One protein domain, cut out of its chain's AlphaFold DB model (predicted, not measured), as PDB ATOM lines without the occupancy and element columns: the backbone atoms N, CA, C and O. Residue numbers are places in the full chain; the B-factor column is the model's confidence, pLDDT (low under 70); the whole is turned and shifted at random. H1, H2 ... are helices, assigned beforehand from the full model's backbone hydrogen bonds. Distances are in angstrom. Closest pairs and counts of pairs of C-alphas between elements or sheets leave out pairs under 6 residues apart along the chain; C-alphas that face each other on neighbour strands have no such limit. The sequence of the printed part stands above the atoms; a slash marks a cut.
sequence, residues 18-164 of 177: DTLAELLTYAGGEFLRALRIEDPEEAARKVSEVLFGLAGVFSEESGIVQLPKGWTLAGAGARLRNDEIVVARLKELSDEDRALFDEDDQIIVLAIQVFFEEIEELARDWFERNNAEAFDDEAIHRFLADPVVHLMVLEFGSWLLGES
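What this domain is: This is residues 18 to 164 of the 177 residues of an uncharacterized protein of Sutterella megalosphaeroides (UniProt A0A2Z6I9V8). One long helix, H6, runs through the middle with H8 side by side with it, and the hairpin of H1 and H2 crosses them. H3 packs on one end of H6 and H7 near the other, while residues 91 to 97, of which 91 to 92 belong to H4 and 95 to 97 to H5, stick out. The printed part has 147 residues with eight named helices, H1 to H8 in order, and no named strand; it is all helix and compact, with a radius of gyration of the C-alphas of 15.6 A and spans of 44 by 35 by 28 A.

How they stand to each other: H1, residues 18 to 34, and H2, residues 40 to 57, form a hairpin at a shallow tilt of 13 degrees; their closest C-alphas, Ala 34 and Ala 43, are 5.3 A apart. H3, residues 73 to 80, touches the hub H6, residues 104 to 129 (closest C-alphas Ala 74 and Asp 105, 4.4 A). H4, residues 84 to 92, is close to H6 but not clearly touching. H5, residues 95 to 101, only just touches H6, with 3 pairs of C-alphas within 8 A, and only at the corner. H7, residues 137 to 144, touches H6 (Ala 123 and Phe 143, 6.6 A). H8, residues 147 to 161, touches H6 at 8 degrees, opposite ways (Phe 115 and Phe 156, 7.0 A). O i to N i+4 pairs are within hydrogen-bond range throughout H1, H2, H3, H4, H7 and H8, in 19 of 22 in H6, and in 1 of 3 in H5, beside 3 of 4 O i to N i+3 pairs.

Where its parts are: H1 begins at C-alpha 18 (180.102, 237.720, 298.214). H6 is 38.6 A long, H2 25.7 A. H8 ends at C-alpha 161 (182.196, 241.035, 286.170).

The domain as a whole: The printed part has no cut. H2 to H3 is a long link. Residues 133, 134 and 164 are under 70 in pLDDT.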
ATOM      1  N   ASP A  18     181.174 238.230 297.355       89.88
ATOM      2  CA  ASP A  18     180.102 237.720 298.214       89.88
ATOM      3  C   ASP A  18     178.830 238.564 298.063       89.88
ATOM      4  O   ASP A  18     177.726 238.025 297.996       89.88
ATOM      5  N   THR A  19     178.974 239.882 297.893       92.25
ATOM      6  CA  THR A  19     177.844 240.791 297.650       92.25
ATOM      7  C   THR A  19     177.121 240.451 296.341       92.25
ATOM      8  O   THR A  19     175.887 240.392 296.298       92.25
ATOM      9  N   LEU A  20     177.868 240.212 295.255       92.38
ATOM     10  CA  LEU A  20     177.259 239.790 293.992       92.38
ATOM     11  C   LEU A  20     176.650 238.389 294.111       92.38
ATOM     12  O   LEU A  20     175.557 238.153 293.596       92.38
ATOM     13  N   ALA A  21     177.318 237.472 294.811       93.94
ATOM     14  CA  ALA A  21     176.783 236.139 295.023       93.94
ATOM     15  C   ALA A  21     175.454 236.170 295.786       93.94
ATOM     16  O   ALA A  21     174.505 235.522 295.359       93.94
ATOM     17  N   GLU A  22     175.326 236.975 296.841       94.56
ATOM     18  CA  GLU A  22     174.060 237.154 297.560       94.56
ATOM     19  C   GLU A  22     172.942 237.684 296.650       94.56
ATOM     20  O   GLU A  22     171.817 237.177 296.689       94.56
ATOM     21  N   LEU A  23     173.250 238.663 295.789       95.12
ATOM     22  CA  LEU A  23     172.297 239.208 294.819       95.12
ATOM     23  C   LEU A  23     171.834 238.140 293.816       95.12
ATOM     24  O   LEU A  23     170.635 238.004 293.558       95.12
ATOM     25  N   LEU A  24     172.776 237.374 293.265       96.50
ATOM     26  CA  LEU A  24     172.505 236.298 292.314       96.50
ATOM     27  C   LEU A  24     171.738 235.145 292.969       96.50
ATOM     28  O   LEU A  24     170.781 234.642 292.386       96.50
ATOM     29  N   THR A  25     172.087 234.762 294.199       97.00
ATOM     30  CA  THR A  25     171.360 233.761 294.991       97.00
ATOM     31  C   THR A  25     169.924 234.208 295.259       97.00
ATOM     32  O   THR A  25     168.993 233.415 295.101       97.00
ATOM     33  N   TYR A  26     169.717 235.479 295.618       96.00
ATOM     34  CA  TYR A  26     168.379 236.040 295.794       96.00
ATOM     35  C   TYR A  26     167.569 235.978 294.492       96.00
ATOM     36  O   TYR A  26     166.449 235.462 294.486       96.00
ATOM     37  N   ALA A  27     168.149 236.444 293.382       97.25
ATOM     38  CA  ALA A  27     167.498 236.428 292.076       97.25
ATOM     39  C   ALA A  27     167.188 235.000 291.602       97.25
ATOM     40  O   ALA A  27     166.082 234.742 291.133       97.25
ATOM     41  N   GLY A  28     168.112 234.055 291.795       97.00
ATOM     42  CA  GLY A  28     167.901 232.637 291.505       97.00
ATOM     43  C   GLY A  28     166.741 232.050 292.313       97.00
ATOM     44  O   GLY A  28     165.904 231.337 291.768       97.00
ATOM     45  N   GLY A  29     166.612 232.414 293.592       96.38
ATOM     46  CA  GLY A  29     165.465 232.019 294.411       96.38
ATOM     47  C   GLY A  29     164.131 232.563 293.899       96.38
ATOM     48  O   GLY A  29     163.158 231.814 293.819       96.38
ATOM     49  N   GLU A  30     164.077 233.841 293.524       97.56
ATOM     50  CA  GLU A  30     162.869 234.446 292.945       97.56
ATOM     51  C   GLU A  30     162.511 233.835 291.586       97.56
ATOM     52  O   GLU A  30     161.337 233.583 291.314       97.56
ATOM     53  N   PHE A  31     163.513 233.529 290.761       97.50
ATOM     54  CA  PHE A  31     163.331 232.818 289.500       97.50
ATOM     55  C   PHE A  31     162.721 231.424 289.725       97.50
ATOM     56  O   PHE A  31     161.678 231.110 289.154       97.50
ATOM     57  N   LEU A  32     163.277 230.622 290.641       95.81
ATOM     58  CA  LEU A  32     162.738 229.299 290.981       95.81
ATOM     59  C   LEU A  32     161.311 229.370 291.551       95.81
ATOM     60  O   LEU A  32     160.489 228.491 291.289       95.81
ATOM     61  N   ARG A  33     160.980 230.423 292.312       95.12
ATOM     62  CA  ARG A  33     159.603 230.672 292.770       95.12
ATOM     63  C   ARG A  33     158.668 231.022 291.618       95.12
ATOM     64  O   ARG A  33     157.533 230.551 291.614       95.12
ATOM     65  N   ALA A  34     159.129 231.802 290.643       95.94
ATOM     66  CA  ALA A  34     158.341 232.150 289.466       95.94
ATOM     67  C   ALA A  34     157.965 230.910 288.638       95.94
ATOM     68  O   ALA A  34     156.826 230.809 288.188       95.94
ATOM     69  N   LEU A  35     158.868 229.930 288.521       92.56
ATOM     70  CA  LEU A  35     158.608 228.668 287.811       92.56
ATOM     71  C   LEU A  35     157.514 227.796 288.452       92.56
ATOM     72  O   LEU A  35     156.997 226.882 287.814       92.56
ATOM     73  N   ARG A  36     157.144 228.064 289.710       91.62
ATOM     74  CA  ARG A  36     156.080 227.338 290.426       91.62
ATOM     75  C   ARG A  36     154.692 227.933 290.220       91.62
ATOM     76  O   ARG A  36     153.717 227.369 290.715       91.62
ATOM     77  N   ILE A  37     154.595 229.090 289.572       94.56
ATOM     78  CA  ILE A  37     153.316 229.744 289.317       94.56
ATOM     79  C   ILE A  37     152.555 228.922 288.271       94.56
ATOM     80  O   ILE A  37     153.063 228.661 287.186       94.56
ATOM     81  N   GLU A  38     151.335 228.499 288.613       94.38
ATOM     82  CA  GLU A  38     150.521 227.635 287.745       94.38
ATOM     83  C   GLU A  38     150.022 228.358 286.489       94.38
ATOM     84  O   GLU A  38     149.876 227.734 285.438       94.38
ATOM     85  N   ASP A  39     149.744 229.662 286.598       97.25
ATOM     86  CA  ASP A  39     149.337 230.498 285.472       97.25
ATOM     87  C   ASP A  39     150.561 230.815 284.587       97.25
ATOM     88  O   ASP A  39     151.477 231.509 285.041       97.25
ATOM     89  N   PRO A  40     150.597 230.352 283.322       95.56
ATOM     90  CA  PRO A  40     151.756 230.547 282.454       95.56
ATOM     91  C   PRO A  40     152.043 232.013 282.110       95.56
ATOM     92  O   PRO A  40     153.204 232.382 281.933       95.56
ATOM     93  N   GLU A  41     151.014 232.859 282.003       96.56
ATOM     94  CA  GLU A  41     151.195 234.284 281.708       96.56
ATOM     95  C   GLU A  41     151.772 235.006 282.927       96.56
ATOM     96  O   GLU A  41     152.679 235.838 282.805       96.56
ATOM     97  N   GLU A  42     151.294 234.655 284.124       97.25
ATOM     98  CA  GLU A  42     151.836 235.193 285.365       97.25
ATOM     99  C   GLU A  42     153.277 234.725 285.614       97.25
ATOM    100  O   GLU A  42     154.123 235.547 285.982       97.25
ATOM    101  N   ALA A  43     153.573 233.447 285.363       95.75
ATOM    102  CA  ALA A  43     154.914 232.883 285.467       95.75
ATOM    103  C   ALA A  43     155.893 233.600 284.528       95.75
ATOM    104  O   ALA A  43     156.928 234.094 284.975       95.75
ATOM    105  N   ALA A  44     155.537 233.745 283.246       95.44
ATOM    106  CA  ALA A  44     156.372 234.426 282.258       95.44
ATOM    107  C   ALA A  44     156.640 235.890 282.642       95.44
ATOM    108  O   ALA A  44     157.778 236.369 282.562       95.44
ATOM    109  N   ARG A  45     155.612 236.600 283.126       97.69
ATOM    110  CA  ARG A  45     155.764 237.962 283.649       97.69
ATOM    111  C   ARG A  45     156.730 237.999 284.830       97.69
ATOM    112  O   ARG A  45     157.590 238.874 284.874       97.69
ATOM    113  N   LYS A  46     156.609 237.069 285.780       97.69
ATOM    114  CA  LYS A  46     157.468 237.021 286.969       97.69
ATOM    115  C   LYS A  46     158.917 236.688 286.636       97.69
ATOM    116  O   LYS A  46     159.806 237.361 287.144       97.69
ATOM    117  N   VAL A  47     159.154 235.745 285.728       96.69
ATOM    118  CA  VAL A  47     160.496 235.462 285.198       96.69
ATOM    119  C   VAL A  47     161.093 236.713 284.551       96.69
ATOM    120  O   VAL A  47     162.226 237.080 284.850       96.69
ATOM    121  N   SER A  48     160.307 237.420 283.737       95.69
ATOM    122  CA  SER A  48     160.750 238.658 283.085       95.69
ATOM    123  C   SER A  48     161.077 239.756 284.104       95.69
ATOM    124  O   SER A  48     162.097 240.425 283.980       95.69
ATOM    125  N   GLU A  49     160.249 239.929 285.139       97.38
ATOM    126  CA  GLU A  49     160.496 240.886 286.227       97.38
ATOM    127  C   GLU A  49     161.817 240.610 286.951       97.38
ATOM    128  O   GLU A  49     162.561 241.548 287.230       97.38
ATOM    129  N   VAL A  50     162.128 239.342 287.228       97.69
ATOM    130  CA  VAL A  50     163.380 238.953 287.889       97.69
ATOM    131  C   VAL A  50     164.577 239.170 286.959       97.69
ATOM    132  O   VAL A  50     165.567 239.771 287.374       97.69
ATOM    133  N   LEU A  51     164.471 238.758 285.692       95.62
ATOM    134  CA  LEU A  51     165.519 238.906 284.678       95.62
ATOM    135  C   LEU A  51     165.881 240.370 284.419       95.62
ATOM    136  O   LEU A  51     167.037 240.765 284.578       95.62
ATOM    137  N   PHE A  52     164.894 241.191 284.067       94.12
ATOM    138  CA  PHE A  52     165.123 242.610 283.803       94.12
ATOM    139  C   PHE A  52     165.409 243.394 285.084       94.12
ATOM    140  O   PHE A  52     166.153 244.371 285.044       94.12
ATOM    141  N   GLY A  53     164.865 242.961 286.226       94.44
ATOM    142  CA  GLY A  53     165.190 243.525 287.530       94.44
ATOM    143  C   GLY A  53     166.670 243.359 287.862       94.44
ATOM    144  O   GLY A  53     167.330 244.344 288.186       94.44
ATOM    145  N   LEU A  54     167.209 242.145 287.709       95.31
ATOM    146  CA  LEU A  54     168.627 241.866 287.931       95.31
ATOM    147  C   LEU A  54     169.514 242.601 286.918       95.31
ATOM    148  O   LEU A  54     170.475 243.247 287.324       95.31
ATOM    149  N   ALA A  55     169.166 242.591 285.627       92.94
ATOM    150  CA  ALA A  55     169.894 243.368 284.616       92.94
ATOM    151  C   ALA A  55     169.908 244.872 284.949       92.94
ATOM    152  O   ALA A  55     170.934 245.538 284.818       92.94
ATOM    153  N   GLY A  56     168.788 245.397 285.453       92.44
ATOM    154  CA  GLY A  56     168.652 246.782 285.891       92.44
ATOM    155  C   GLY A  56     169.555 247.152 287.069       92.44
ATOM    156  O   GLY A  56     169.977 248.303 287.148       92.44
ATOM    157  N   VAL A  57     169.917 246.204 287.943       92.19
ATOM    158  CA  VAL A  57     170.891 246.448 289.026       92.19
ATOM    159  C   VAL A  57     172.266 246.810 288.462       92.19
ATOM    160  O   VAL A  57     172.941 247.676 289.013       92.19
ATOM    161  N   PHE A  58     172.655 246.220 287.330       90.44
ATOM    162  CA  PHE A  58     173.920 246.521 286.655       90.44
ATOM    163  C   PHE A  58     173.900 247.823 285.845       90.44
ATOM    164  O   PHE A  58     174.933 248.229 285.311       90.44
ATOM    165  N   SER A  59     172.752 248.498 285.738       89.06
ATOM    166  CA  SER A  59     172.699 249.820 285.121       89.06
ATOM    167  C   SER A  59     173.399 250.845 286.010       89.06
ATOM    168  O   SER A  59     173.060 250.991 287.189       89.06
ATOM    169  N   GLU A  60     174.323 251.609 285.424       82.81
ATOM    170  CA  GLU A  60     175.023 252.722 286.084       82.81
ATOM    171  C   GLU A  60     174.045 253.768 286.648       82.81
ATOM    172  O   GLU A  60     174.320 254.406 287.664       82.81
ATOM    173  N   GLU A  61     172.873 253.914 286.024       84.50
ATOM    174  CA  GLU A  61     171.834 254.858 286.440       84.50
ATOM    175  C   GLU A  61     171.013 254.367 287.642       84.50
ATOM    176  O   GLU A  61     170.319 255.165 288.273       84.50
ATOM    177  N   SER A  62     171.075 253.071 287.975       85.19
ATOM    178  CA  SER A  62     170.248 252.489 289.040       85.19
ATOM    179  C   SER A  62     170.624 253.020 290.424       85.19
ATOM    180  O   SER A  62     169.756 253.213 291.276       85.19
ATOM    181  N   GLY A  63     171.923 253.237 290.664       84.88
ATOM    182  CA  GLY A  63     172.471 253.588 291.975       84.88
ATOM    183  C   GLY A  63     172.222 252.541 293.072       84.88
ATOM    184  O   GLY A  63     172.443 252.843 294.244       84.88
ATOM    185  N   ILE A  64     171.749 251.337 292.716       88.88
ATOM    186  CA  ILE A  64     171.425 250.260 293.667       88.88
ATOM    187  C   ILE A  64     172.709 249.637 294.220       88.88
ATOM    188  O   ILE A  64     172.762 249.287 295.398       88.88
ATOM    189  N   VAL A  65     173.742 249.540 293.383       91.56
ATOM    190  CA  VAL A  65     175.053 248.974 293.710       91.56
ATOM    191  C   VAL A  65     176.171 249.880 293.200       91.56
ATOM    192  O   VAL A  65     175.973 250.690 292.293       91.56
ATOM    193  N   GLN A  66     177.363 249.734 293.770       92.31
ATOM    194  CA  GLN A  66     178.589 250.283 293.199       92.31
ATOM    195  C   GLN A  66     179.215 249.231 292.288       92.31
ATOM    196  O   GLN A  66     179.545 248.136 292.734       92.31
ATOM    197  N   LEU A  67     179.359 249.559 291.008       91.44
ATOM    198  CA  LEU A  67     180.023 248.694 290.036       91.44
ATOM    199  C   LEU A  67     181.549 248.810 290.179       91.44
ATOM    200  O   LEU A  67     182.032 249.879 290.576       91.44
ATOM    201  N   PRO A  68     182.316 247.759 289.827       90.81
ATOM    202  CA  PRO A  68     183.769 247.827 289.842       90.81
ATOM    203  C   PRO A  68     184.296 248.992 289.013       90.81
ATOM    204  O   PRO A  68     183.726 249.373 287.985       90.81
ATOM    205  N   LYS A  69     185.414 249.577 289.444       88.81
ATOM    206  CA  LYS A  69     185.970 250.743 288.755       88.81
ATOM    207  C   LYS A  69     186.246 250.455 287.272       88.81
ATOM    208  O   LYS A  69     187.091 249.635 286.931       88.81
ATOM    209  N   GLY A  70     185.614 251.233 286.394       88.44
ATOM    210  CA  GLY A  70     185.785 251.115 284.942       88.44
ATOM    211  C   GLY A  70     184.951 250.004 284.304       88.44
ATOM    212  O   GLY A  70     185.001 249.853 283.086       88.44
ATOM    213  N   TRP A  71     184.172 249.271 285.100       91.75
ATOM    214  CA  TRP A  71     183.150 248.371 284.596       91.75
ATOM    215  C   TRP A  71     181.984 249.191 284.044       91.75
ATOM    216  O   TRP A  71     181.521 250.133 284.688       91.75
ATOM    217  N   THR A  72     181.517 248.830 282.853       90.81
ATOM    218  CA  THR A  72     180.324 249.406 282.231       90.81
ATOM    219  C   THR A  72     179.485 248.287 281.647       90.81
ATOM    220  O   THR A  72     180.015 247.251 281.229       90.81
ATOM    221  N   LEU A  73     178.178 248.515 281.562       90.69
ATOM    222  CA  LEU A  73     177.251 247.520 281.039       90.69
ATOM    223  C   LEU A  73     177.598 247.120 279.594       90.69
ATOM    224  O   LEU A  73     177.727 245.939 279.279       90.69
ATOM    225  N   ALA A  74     177.840 248.113 278.735       91.62
ATOM    226  CA  ALA A  74     178.263 247.884 277.355       91.62
ATOM    227  C   ALA A  74     179.643 247.206 277.270       91.62
ATOM    228  O   ALA A  74     179.859 246.355 276.414       91.62
ATOM    229  N   GLY A  75     180.579 247.536 278.167       93.19
ATOM    230  CA  GLY A  75     181.898 246.900 278.209       93.19
ATOM    231  C   GLY A  75     181.823 245.417 278.574       93.19
ATOM    232  O   GLY A  75     182.462 244.586 277.924       93.19
ATOM    233  N   ALA A  76     181.007 245.072 279.573       93.12
ATOM    234  CA  ALA A  76     180.740 243.684 279.938       93.12
ATOM    235  C   ALA A  76     180.060 242.927 278.793       93.12
ATOM    236  O   ALA A  76     180.495 241.835 278.434       93.12
ATOM    237  N   GLY A  77     179.058 243.543 278.169       94.06
ATOM    238  CA  GLY A  77     178.367 242.999 277.009       94.06
ATOM    239  C   GLY A  77     179.278 242.717 275.814       94.06
ATOM    240  O   GLY A  77     179.270 241.612 275.276       94.06
ATOM    241  N   ALA A  78     180.140 243.669 275.453       94.56
ATOM    242  CA  ALA A  78     181.105 243.522 274.364       94.56
ATOM    243  C   ALA A  78     182.097 242.371 274.612       94.56
ATOM    244  O   ALA A  78     182.449 241.626 273.691       94.56
ATOM    245  N   ARG A  79     182.542 242.206 275.868       94.94
ATOM    246  CA  ARG A  79     183.381 241.074 276.283       94.94
ATOM    247  C   ARG A  79     182.620 239.758 276.130       94.94
ATOM    248  O   ARG A  79     183.104 238.851 275.457       94.94
ATOM    249  N   LEU A  80     181.431 239.677 276.724       95.44
ATOM    250  CA  LEU A  80     180.592 238.479 276.748       95.44
ATOM    251  C   LEU A  80     180.093 238.070 275.361       95.44
ATOM    252  O   LEU A  80     179.930 236.885 275.107       95.44
ATOM    253  N   ARG A  81     179.927 239.001 274.418       94.56
ATOM    254  CA  ARG A  81     179.503 238.695 273.041       94.56
ATOM    255  C   ARG A  81     180.399 237.665 272.348       94.56
ATOM    256  O   ARG A  81     179.936 236.955 271.458       94.56
ATOM    257  N   ASN A  82     181.673 237.605 272.729       91.81
ATOM    258  CA  ASN A  82     182.648 236.674 272.165       91.81
ATOM    259  C   ASN A  82     182.902 235.449 273.059       91.81
ATOM    260  O   ASN A  82     183.707 234.596 272.691       91.81
ATOM    261  N   ASP A  83     182.245 235.369 274.216       95.00
ATOM    262  CA  ASP A  83     182.325 234.230 275.125       95.00
ATOM    263  C   ASP A  83     181.664 232.994 274.497       95.00
ATOM    264  O   ASP A  83     180.627 233.095 273.841       95.00
ATOM    265  N   GLU A  84     182.265 231.818 274.677       94.12
ATOM    266  CA  GLU A  84     181.804 230.589 274.024       94.12
ATOM    267  C   GLU A  84     180.370 230.213 274.416       94.12
ATOM    268  O   GLU A  84     179.609 229.767 273.551       94.12
ATOM    269  N   ILE A  85     179.980 230.443 275.675       94.25
ATOM    270  CA  ILE A  85     178.646 230.113 276.192       94.25
ATOM    271  C   ILE A  85     177.602 231.039 275.560       94.25
ATOM    272  O   ILE A  85     176.586 230.583 275.030       94.25
ATOM    273  N   VAL A  86     177.884 232.343 275.529       94.94
ATOM    274  CA  VAL A  86     176.998 233.346 274.917       94.94
ATOM    275  C   VAL A  86     176.896 233.136 273.409       94.94
ATOM    276  O   VAL A  86     175.804 233.176 272.846       94.94
ATOM    277  N   VAL A  87     178.013 232.853 272.737       94.62
ATOM    278  CA  VAL A  87     178.037 232.564 271.297       94.62
ATOM    279  C   VAL A  87     177.246 231.301 270.969       94.62
ATOM    280  O   VAL A  87     176.562 231.269 269.944       94.62
ATOM    281  N   ALA A  88     177.347 230.251 271.789       94.81
ATOM    282  CA  ALA A  88     176.534 229.051 271.626       94.81
ATOM    283  C   ALA A  88     175.048 229.396 271.752       94.81
ATOM    284  O   ALA A  88     174.276 229.087 270.846       94.81
ATOM    285  N   ARG A  89     174.682 230.153 272.789       93.94
ATOM    286  CA  ARG A  89     173.299 230.562 273.027       93.94
ATOM    287  C   ARG A  89     172.715 231.400 271.887       93.94
ATOM    288  O   ARG A  89     171.621 231.126 271.407       93.94
ATOM    289  N   LEU A  90     173.465 232.379 271.383       93.69
ATOM    290  CA  LEU A  90     173.046 233.219 270.254       93.69
ATOM    291  C   LEU A  90     172.802 232.421 268.960       93.69
ATOM    292  O   LEU A  90     172.070 232.888 268.089       93.69
ATOM    293  N   LYS A  91     173.423 231.243 268.797       94.56
ATOM    294  CA  LYS A  91     173.212 230.368 267.628       94.56
ATOM    295  C   LYS A  91     171.937 229.533 267.721       94.56
ATOM    296  O   LYS A  91     171.494 229.029 266.691       94.56
ATOM    297  N   GLU A  92     171.387 229.360 268.917       94.25
ATOM    298  CA  GLU A  92     170.138 228.623 269.147       94.25
ATOM    299  C   GLU A  92     168.902 229.492 268.894       94.25
ATOM    300  O   GLU A  92     167.829 228.974 268.587       94.25
ATOM    301  N   LEU A  93     169.066 230.814 268.983       93.56
ATOM    302  CA  LEU A  93     168.014 231.787 268.727       93.56
ATOM    303  C   LEU A  93     167.666 231.886 267.237       93.56
ATOM    304  O   LEU A  93     168.514 231.720 266.353       93.56
ATOM    305  N   SER A  94     166.404 232.221 266.962       94.94
ATOM    306  CA  SER A  94     165.986 232.625 265.622       94.94
ATOM    307  C   SER A  94     166.674 233.936 265.213       94.94
ATOM    308  O   SER A  94     167.146 234.693 266.061       94.94
ATOM    309  N   ASP A  95     166.722 234.243 263.913       93.81
ATOM    310  CA  ASP A  95     167.272 235.527 263.453       93.81
ATOM    311  C   ASP A  95     166.504 236.732 264.037       93.81
ATOM    312  O   ASP A  95     167.110 237.777 264.266       93.81
ATOM    313  N   GLU A  96     165.196 236.581 264.292       94.06
ATOM    314  CA  GLU A  96     164.341 237.609 264.901       94.06
ATOM    315  C   GLU A  96     164.692 237.825 266.378       94.06
ATOM    316  O   GLU A  96     164.930 238.959 266.787       94.06
ATOM    317  N   ASP A  97     164.816 236.748 267.156       92.38
ATOM    318  CA  ASP A  97     165.160 236.842 268.580       92.38
ATOM    319  C   ASP A  97     166.607 237.297 268.779       92.38
ATOM    320  O   ASP A  97     166.908 238.075 269.681       92.38
ATOM    321  N   ARG A  98     167.524 236.854 267.909       92.94
ATOM    322  CA  ARG A  98     168.930 237.261 267.971       92.94
ATOM    323  C   ARG A  98     169.094 238.770 267.777       92.94
ATOM    324  O   ARG A  98     169.981 239.347 268.398       92.94
ATOM    325  N   ALA A  99     168.237 239.405 266.972       92.44
ATOM    326  CA  ALA A  99     168.271 240.850 266.745       92.44
ATOM    327  C   ALA A  99     167.971 241.670 268.016       92.44
ATOM    328  O   ALA A  99     168.348 242.836 268.105       92.44
ATOM    329  N   LEU A 100     167.345 241.065 269.036       90.25
ATOM    330  CA  LEU A 100     167.154 241.704 270.344       90.25
ATOM    331  C   LEU A 100     168.481 241.926 271.092       90.25
ATOM    332  O   LEU A 100     168.524 242.716 272.028       90.25
ATOM    333  N   PHE A 101     169.561 241.263 270.666       93.62
ATOM    334  CA  PHE A 101     170.887 241.302 271.287       93.62
ATOM    335  C   PHE A 101     171.951 241.968 270.392       93.62
ATOM    336  O   PHE A 101     173.152 241.696 270.516       93.62
ATOM    337  N   ASP A 102     171.524 242.826 269.460       91.44
ATOM    338  CA  ASP A 102     172.422 243.546 268.547       91.44
ATOM    339  C   ASP A 102     173.303 244.569 269.281       91.44
ATOM    340  O   ASP A 102     174.479 244.720 268.950       91.44
ATOM    341  N   GLU A 103     172.770 245.211 270.320       93.25
ATOM    342  CA  GLU A 103     173.521 246.127 271.182       93.25
ATOM    343  C   GLU A 103     174.259 245.358 272.283       93.25
ATOM    344  O   GLU A 103     173.790 244.330 272.780       93.25
ATOM    345  N   ASP A 104     175.449 245.832 272.657       92.75
ATOM    346  CA  ASP A 104     176.286 245.152 273.651       92.75
ATOM    347  C   ASP A 104     175.628 245.106 275.031       92.75
ATOM    348  O   ASP A 104     175.699 244.086 275.707       92.75
ATOM    349  N   ASP A 105     174.921 246.158 275.438       90.50
ATOM    350  CA  ASP A 105     174.258 246.204 276.744       90.50
ATOM    351  C   ASP A 105     173.185 245.113 276.928       90.50
ATOM    352  O   ASP A 105     173.009 244.608 278.036       90.50
ATOM    353  N   GLN A 106     172.539 244.668 275.847       92.75
ATOM    354  CA  GLN A 106     171.541 243.596 275.876       92.75
ATOM    355  C   GLN A 106     172.161 242.218 276.123       92.75
ATOM    356  O   GLN A 106     171.486 241.316 276.620       92.75
ATOM    357  N   ILE A 107     173.455 242.037 275.839       95.38
ATOM    358  CA  ILE A 107     174.145 240.759 276.065       95.38
ATOM    359  C   ILE A 107     174.156 240.388 277.552       95.38
ATOM    360  O   ILE A 107     174.139 239.198 277.870       95.38
ATOM    361  N   ILE A 108     174.096 241.364 278.472       93.69
ATOM    362  CA  ILE A 108     173.984 241.052 279.906       93.69
ATOM    363  C   ILE A 108     172.717 240.253 280.208       93.69
ATOM    364  O   ILE A 108     172.733 239.371 281.059       93.69
ATOM    365  N   VAL A 109     171.616 240.561 279.517       94.06
ATOM    366  CA  VAL A 109     170.318 239.928 279.759       94.06
ATOM    367  C   VAL A 109     170.411 238.466 279.351       94.06
ATOM    368  O   VAL A 109     169.981 237.592 280.097       94.06
ATOM    369  N   LEU A 110     171.066 238.191 278.221       94.88
ATOM    370  CA  LEU A 110     171.326 236.827 277.781       94.88
ATOM    371  C   LEU A 110     172.236 236.072 278.757       94.88
ATOM    372  O   LEU A 110     171.980 234.914 279.066       94.88
ATOM    373  N   ALA A 111     173.273 236.729 279.279       95.56
ATOM    374  CA  ALA A 111     174.177 236.139 280.262       95.56
ATOM    375  C   ALA A 111     173.467 235.805 281.587       95.56
ATOM    376  O   ALA A 111     173.680 234.735 282.154       95.56
ATOM    377  N   ILE A 112     172.576 236.682 282.060       96.00
ATOM    378  CA  ILE A 112     171.740 236.425 283.240       96.00
ATOM    379  C   ILE A 112     170.742 235.295 282.966       96.00
ATOM    380  O   ILE A 112     170.501 234.464 283.838       96.00
ATOM    381  N   GLN A 113     170.178 235.230 281.759       95.25
ATOM    382  CA  GLN A 113     169.305 234.124 281.382       95.25
ATOM    383  C   GLN A 113     170.054 232.785 281.434       95.25
ATOM    384  O   GLN A 113     169.535 231.836 282.013       95.25
ATOM    385  N   VAL A 114     171.283 232.719 280.908       95.12
ATOM    386  CA  VAL A 114     172.136 231.522 281.023       95.12
ATOM    387  C   VAL A 114     172.316 231.121 282.488       95.12
ATOM    388  O   VAL A 114     172.123 229.958 282.822       95.12
ATOM    389  N   PHE A 115     172.608 232.077 283.376       96.12
ATOM    390  CA  PHE A 115     172.701 231.810 284.814       96.12
ATOM    391  C   PHE A 115     171.414 231.191 285.389       96.12
ATOM    392  O   PHE A 115     171.482 230.230 286.154       96.12
ATOM    393  N   PHE A 116     170.237 231.709 285.031       96.88
ATOM    394  CA  PHE A 116     168.972 231.166 285.534       96.88
ATOM    395  C   PHE A 116     168.674 229.757 285.041       96.88
ATOM    396  O   PHE A 116     168.170 228.944 285.813       96.88
ATOM    397  N   GLU A 117     169.005 229.447 283.795       94.44
ATOM    398  CA  GLU A 117     168.809 228.102 283.262       94.44
ATOM    399  C   GLU A 117     169.725 227.079 283.949       94.44
ATOM    400  O   GLU A 117     169.275 225.994 284.315       94.44
ATOM    401  N   GLU A 118     170.969 227.457 284.236       94.75
ATOM    402  CA  GLU A 118     171.923 226.625 284.981       94.75
ATOM    403  C   GLU A 118     171.479 226.426 286.441       94.75
ATOM    404  O   GLU A 118     171.551 225.325 286.992       94.75
ATOM    405  N   ILE A 119     170.928 227.472 287.068       95.69
ATOM    406  CA  ILE A 119     170.275 227.375 288.381       95.69
ATOM    407  C   ILE A 119     169.080 226.416 288.334       95.69
ATOM    408  O   ILE A 119     168.904 225.637 289.271       95.69
ATOM    409  N   GLU A 120     168.261 226.453 287.279       95.12
ATOM    410  CA  GLU A 120     167.120 225.545 287.120       95.12
ATOM    411  C   GLU A 120     167.568 224.084 287.029       95.12
ATOM    412  O   GLU A 120     167.017 223.222 287.720       95.12
ATOM    413  N   GLU A 121     168.566 223.806 286.191       94.06
ATOM    414  CA  GLU A 121     169.099 222.460 285.987       94.06
ATOM    415  C   GLU A 121     169.702 221.911 287.283       94.06
ATOM    416  O   GLU A 121     169.344 220.818 287.734       94.06
ATOM    417  N   LEU A 122     170.524 222.712 287.967       94.31
ATOM    418  CA  LEU A 122     171.099 222.331 289.255       94.31
ATOM    419  C   LEU A 122     170.031 222.111 290.326       94.31
ATOM    420  O   LEU A 122     170.148 221.168 291.115       94.31
ATOM    421  N   ALA A 123     168.992 222.945 290.358       94.06
ATOM    422  CA  ALA A 123     167.885 222.794 291.292       94.06
ATOM    423  C   ALA A 123     167.147 221.475 291.046       94.06
ATOM    424  O   ALA A 123     166.925 220.711 291.988       94.06
ATOM    425  N   ARG A 124     166.828 221.165 289.784       91.12
ATOM    426  CA  ARG A 124     166.183 219.908 289.380       91.12
ATOM    427  C   ARG A 124     166.982 218.699 289.860       91.12
ATOM    428  O   ARG A 124     166.443 217.873 290.599       91.12
ATOM    429  N   ASP A 125     168.272 218.649 289.544       91.88
ATOM    430  CA  ASP A 125     169.134 217.545 289.956       91.88
ATOM    431  C   ASP A 125     169.276 217.447 291.479       91.88
ATOM    432  O   ASP A 125     169.384 216.351 292.039       91.88
ATOM    433  N   TRP A 126     169.346 218.585 292.173       93.94
ATOM    434  CA  TRP A 126     169.454 218.613 293.627       93.94
ATOM    435  C   TRP A 126     168.176 218.084 294.280       93.94
ATOM    436  O   TRP A 126     168.261 217.276 295.208       93.94
ATOM    437  N   PHE A 127     166.997 218.472 293.788       89.88
ATOM    438  CA  PHE A 127     165.717 218.005 294.328       89.88
ATOM    439  C   PHE A 127     165.495 216.516 294.101       89.88
ATOM    440  O   PHE A 127     165.076 215.823 295.033       89.88
ATOM    441  N   GLU A 128     165.860 216.006 292.924       89.25
ATOM    442  CA  GLU A 128     165.843 214.571 292.642       89.25
ATOM    443  C   GLU A 128     166.762 213.800 293.601       89.25
ATOM    444  O   GLU A 128     166.344 212.827 294.229       89.25
ATOM    445  N   ARG A 129     168.003 214.272 293.794       89.88
ATOM    446  CA  ARG A 129     168.979 213.646 294.703       89.88
ATOM    447  C   ARG A 129     168.552 213.675 296.172       89.88
ATOM    448  O   ARG A 129     168.904 212.766 296.926       89.88
ATOM    449  N   ASN A 130     167.812 214.701 296.586       86.75
ATOM    450  CA  ASN A 130     167.404 214.904 297.977       86.75
ATOM    451  C   ASN A 130     165.992 214.382 298.295       86.75
ATOM    452  O   ASN A 130     165.534 214.568 299.424       86.75
ATOM    453  N   ASN A 131     165.321 213.708 297.349       83.12
ATOM    454  CA  ASN A 131     163.925 213.264 297.475       83.12
ATOM    455  C   ASN A 131     162.998 214.385 297.975       83.12
ATOM    456  O   ASN A 131     162.133 214.160 298.825       83.12
ATOM    457  N   ALA A 132     163.207 215.611 297.493       77.19
ATOM    458  CA  ALA A 132     162.300 216.705 297.795       77.19
ATOM    459  C   ALA A 132     160.988 216.448 297.039       77.19
ATOM    460  O   ALA A 132     160.917 216.614 295.826       77.19
ATOM    461  N   GLU A 133     159.958 215.985 297.756       64.25
ATOM    462  CA  GLU A 133     158.652 215.636 297.170       64.25
ATOM    463  C   GLU A 133     157.938 216.849 296.551       64.25
ATOM    464  O   GLU A 133     157.068 216.687 295.695       64.25
ATOM    465  N   ALA A 134     158.313 218.060 296.969       67.81
ATOM    466  CA  ALA A 134     157.805 219.310 296.438       67.81
ATOM    467  C   ALA A 134     158.916 220.363 296.346       67.81
ATOM    468  O   ALA A 134     159.803 220.443 297.194       67.81
ATOM    469  N   PHE A 135     158.804 221.211 295.327       77.31
ATOM    470  CA  PHE A 135     159.637 222.390 295.089       77.31
ATOM    471  C   PHE A 135     159.235 223.531 296.047       77.31
ATOM    472  O   PHE A 135     158.879 224.621 295.615       77.31
ATOM    473  N   ASP A 136     159.146 223.272 297.351       86.69
ATOM    474  CA  ASP A 136     158.683 224.267 298.323       86.69
ATOM    475  C   ASP A 136     159.777 225.284 298.710       86.69
ATOM    476  O   ASP A 136     160.930 225.193 298.287       86.69
ATOM    477  N   ASP A 137     159.403 226.308 299.485       89.31
ATOM    478  CA  ASP A 137     160.334 227.383 299.861       89.31
ATOM    479  C   ASP A 137     161.486 226.890 300.744       89.31
ATOM    480  O   ASP A 137     162.583 227.446 300.677       89.31
ATOM    481  N   GLU A 138     161.262 225.843 301.539       91.06
ATOM    482  CA  GLU A 138     162.298 225.242 302.379       91.06
ATOM    483  C   GLU A 138     163.295 224.457 301.523       91.06
ATOM    484  O   GLU A 138     164.506 224.557 301.718       91.06
ATOM    485  N   ALA A 139     162.806 223.713 300.531       91.69
ATOM    486  CA  ALA A 139     163.638 223.013 299.568       91.69
ATOM    487  C   ALA A 139     164.489 224.008 298.761       91.69
ATOM    488  O   ALA A 139     165.703 223.827 298.676       91.69
ATOM    489  N   ILE A 140     163.891 225.093 298.251       94.06
ATOM    490  CA  ILE A 140     164.624 226.169 297.563       94.06
ATOM    491  C   ILE A 140     165.682 226.778 298.488       94.06
ATOM    492  O   ILE A 140     166.824 226.953 298.073       94.06
ATOM    493  N   HIS A 141     165.344 227.065 299.748       93.44
ATOM    494  CA  HIS A 141     166.308 227.616 300.699       93.44
ATOM    495  C   HIS A 141     167.492 226.670 300.932       93.44
ATOM    496  O   HIS A 141     168.641 227.101 300.897       93.44
ATOM    497  N   ARG A 142     167.227 225.374 301.116       94.50
ATOM    498  CA  ARG A 142     168.272 224.361 301.305       94.50
ATOM    499  C   ARG A 142     169.139 224.161 300.066       94.50
ATOM    500  O   ARG A 142     170.339 223.965 300.223       94.50
ATOM    501  N   PHE A 143     168.549 224.220 298.875       95.38
ATOM    502  CA  PHE A 143     169.280 224.196 297.609       95.38
ATOM    503  C   PHE A 143     170.218 225.404 297.497       95.38
ATOM    504  O   PHE A 143     171.412 225.236 297.283       95.38
ATOM    505  N   LEU A 144     169.707 226.616 297.719       95.31
ATOM    506  CA  LEU A 144     170.503 227.844 297.633       95.31
ATOM    507  C   LEU A 144     171.577 227.947 298.729       95.31
ATOM    508  O   LEU A 144     172.586 228.616 298.533       95.31
ATOM    509  N   ALA A 145     171.371 227.284 299.870       93.75
ATOM    510  CA  ALA A 145     172.354 227.168 300.945       93.75
ATOM    511  C   ALA A 145     173.392 226.051 300.711       93.75
ATOM    512  O   ALA A 145     174.297 225.881 301.533       93.75
ATOM    513  N   ASP A 146     173.266 225.265 299.638       95.06
ATOM    514  CA  ASP A 146     174.224 224.213 299.320       95.06
ATOM    515  C   ASP A 146     175.576 224.832 298.907       95.06
ATOM    516  O   ASP A 146     175.619 225.677 298.006       95.06
ATOM    517  N   PRO A 147     176.704 224.419 299.516       93.69
ATOM    518  CA  PRO A 147     178.019 224.967 299.188       93.69
ATOM    519  C   PRO A 147     178.396 224.847 297.707       93.69
ATOM    520  O   PRO A 147     179.115 225.703 297.197       93.69
ATOM    521  N   VAL A 148     177.927 223.808 297.009       92.31
ATOM    522  CA  VAL A 148     178.199 223.631 295.573       92.31
ATOM    523  C   VAL A 148     177.481 224.702 294.755       92.31
ATOM    524  O   VAL A 148     178.063 225.258 293.827       92.31
ATOM    525  N   VAL A 149     176.244 225.027 295.131       94.62
ATOM    526  CA  VAL A 149     175.458 226.079 294.475       94.62
ATOM    527  C   VAL A 149     176.099 227.437 294.725       94.62
ATOM    528  O   VAL A 149     176.261 228.211 293.788       94.62
ATOM    529  N   HIS A 150     176.546 227.705 295.952       94.38
ATOM    530  CA  HIS A 150     177.243 228.949 296.272       94.38
ATOM    531  C   HIS A 150     178.539 229.132 295.460       94.38
ATOM    532  O   HIS A 150     178.785 230.221 294.942       94.38
ATOM    533  N   LEU A 151     179.339 228.073 295.286       94.19
ATOM    534  CA  LEU A 151     180.546 228.123 294.450       94.19
ATOM    535  C   LEU A 151     180.224 228.439 292.986       94.19
ATOM    536  O   LEU A 151     180.871 229.300 292.399       94.19
ATOM    537  N   MET A 152     179.197 227.803 292.421       94.44
ATOM    538  CA  MET A 152     178.746 228.097 291.059       94.44
ATOM    539  C   MET A 152     178.280 229.554 290.932       94.44
ATOM    540  O   MET A 152     178.671 230.249 289.999       94.44
ATOM    541  N   VAL A 153     177.516 230.061 291.903       95.81
ATOM    542  CA  VAL A 153     177.064 231.460 291.909       95.81
ATOM    543  C   VAL A 153     178.253 232.434 291.933       95.81
ATOM    544  O   VAL A 153     178.241 233.429 291.207       95.81
ATOM    545  N   LEU A 154     179.300 232.144 292.713       94.88
ATOM    546  CA  LEU A 154     180.538 232.936 292.728       94.88
ATOM    547  C   LEU A 154     181.270 232.905 291.377       94.88
ATOM    548  O   LEU A 154     181.790 233.932 290.931       94.88
ATOM    549  N   GLU A 155     181.315 231.747 290.716       93.25
ATOM    550  CA  GLU A 155     181.904 231.600 289.380       93.25
ATOM    551  C   GLU A 155     181.128 232.416 288.338       93.25
ATOM    552  O   GLU A 155     181.740 233.163 287.573       93.25
ATOM    553  N   PHE A 156     179.792 232.375 288.367       94.25
ATOM    554  CA  PHE A 156     178.952 233.217 287.509       94.25
ATOM    555  C   PHE A 156     179.132 234.704 287.789       94.25
ATOM    556  O   PHE A 156     179.226 235.495 286.851       94.25
ATOM    557  N   GLY A 157     179.216 235.098 289.061       94.38
ATOM    558  CA  GLY A 157     179.484 236.483 289.431       94.38
ATOM    559  C   GLY A 157     180.816 236.975 288.861       94.38
ATOM    560  O   GLY A 157     180.866 238.015 288.201       94.38
ATOM    561  N   SER A 158     181.869 236.171 289.019       92.75
ATOM    562  CA  SER A 158     183.198 236.455 288.457       92.75
ATOM    563  C   SER A 158     183.137 236.564 286.928       92.75
ATOM    564  O   SER A 158     183.659 237.511 286.336       92.75
ATOM    565  N   TRP A 159     182.418 235.641 286.281       93.38
ATOM    566  CA  TRP A 159     182.217 235.634 284.835       93.38
ATOM    567  C   TRP A 159     181.451 236.857 284.324       93.38
ATOM    568  O   TRP A 159     181.834 237.400 283.288       93.38
ATOM    569  N   LEU A 160     180.423 237.336 285.031       92.62
ATOM    570  CA  LEU A 160     179.674 238.553 284.683       92.62
ATOM    571  C   LEU A 160     180.540 239.810 284.830       92.62
ATOM    572  O   LEU A 160     180.564 240.667 283.939       92.62
ATOM    573  N   LEU A 161     181.309 239.900 285.917       91.62
ATOM    574  CA  LEU A 161     182.196 241.035 286.170       91.62
ATOM    575  C   LEU A 161     183.453 241.027 285.291       91.62
ATOM    576  O   LEU A 161     184.059 242.077 285.084       91.62
ATOM    577  N   GLY A 162     183.792 239.882 284.696       88.69
ATOM    578  CA  GLY A 162     185.002 239.721 283.894       88.69
ATOM    579  C   GLY A 162     186.260 239.549 284.739       88.69
ATOM    580  O   GLY A 162     187.354 239.770 284.227       88.69
ATOM    581  N   GLU A 163     186.110 239.149 286.003       78.69
ATOM    582  CA  GLU A 163     187.226 238.785 286.868       78.69
ATOM    583  C   GLU A 163     187.711 237.398 286.444       78.69
ATOM    584  O   GLU A 163     187.039 236.385 286.652       78.69
ATOM    585  N   SER A 164     188.861 237.337 285.775       51.66
ATOM    586  CA  SER A 164     189.456 236.043 285.441       51.66
ATOM    587  C   SER A 164     189.917 235.333 286.720       51.66
ATOM    588  O   SER A 164     190.403 235.963 287.663       51.66
TER     589      SER A 164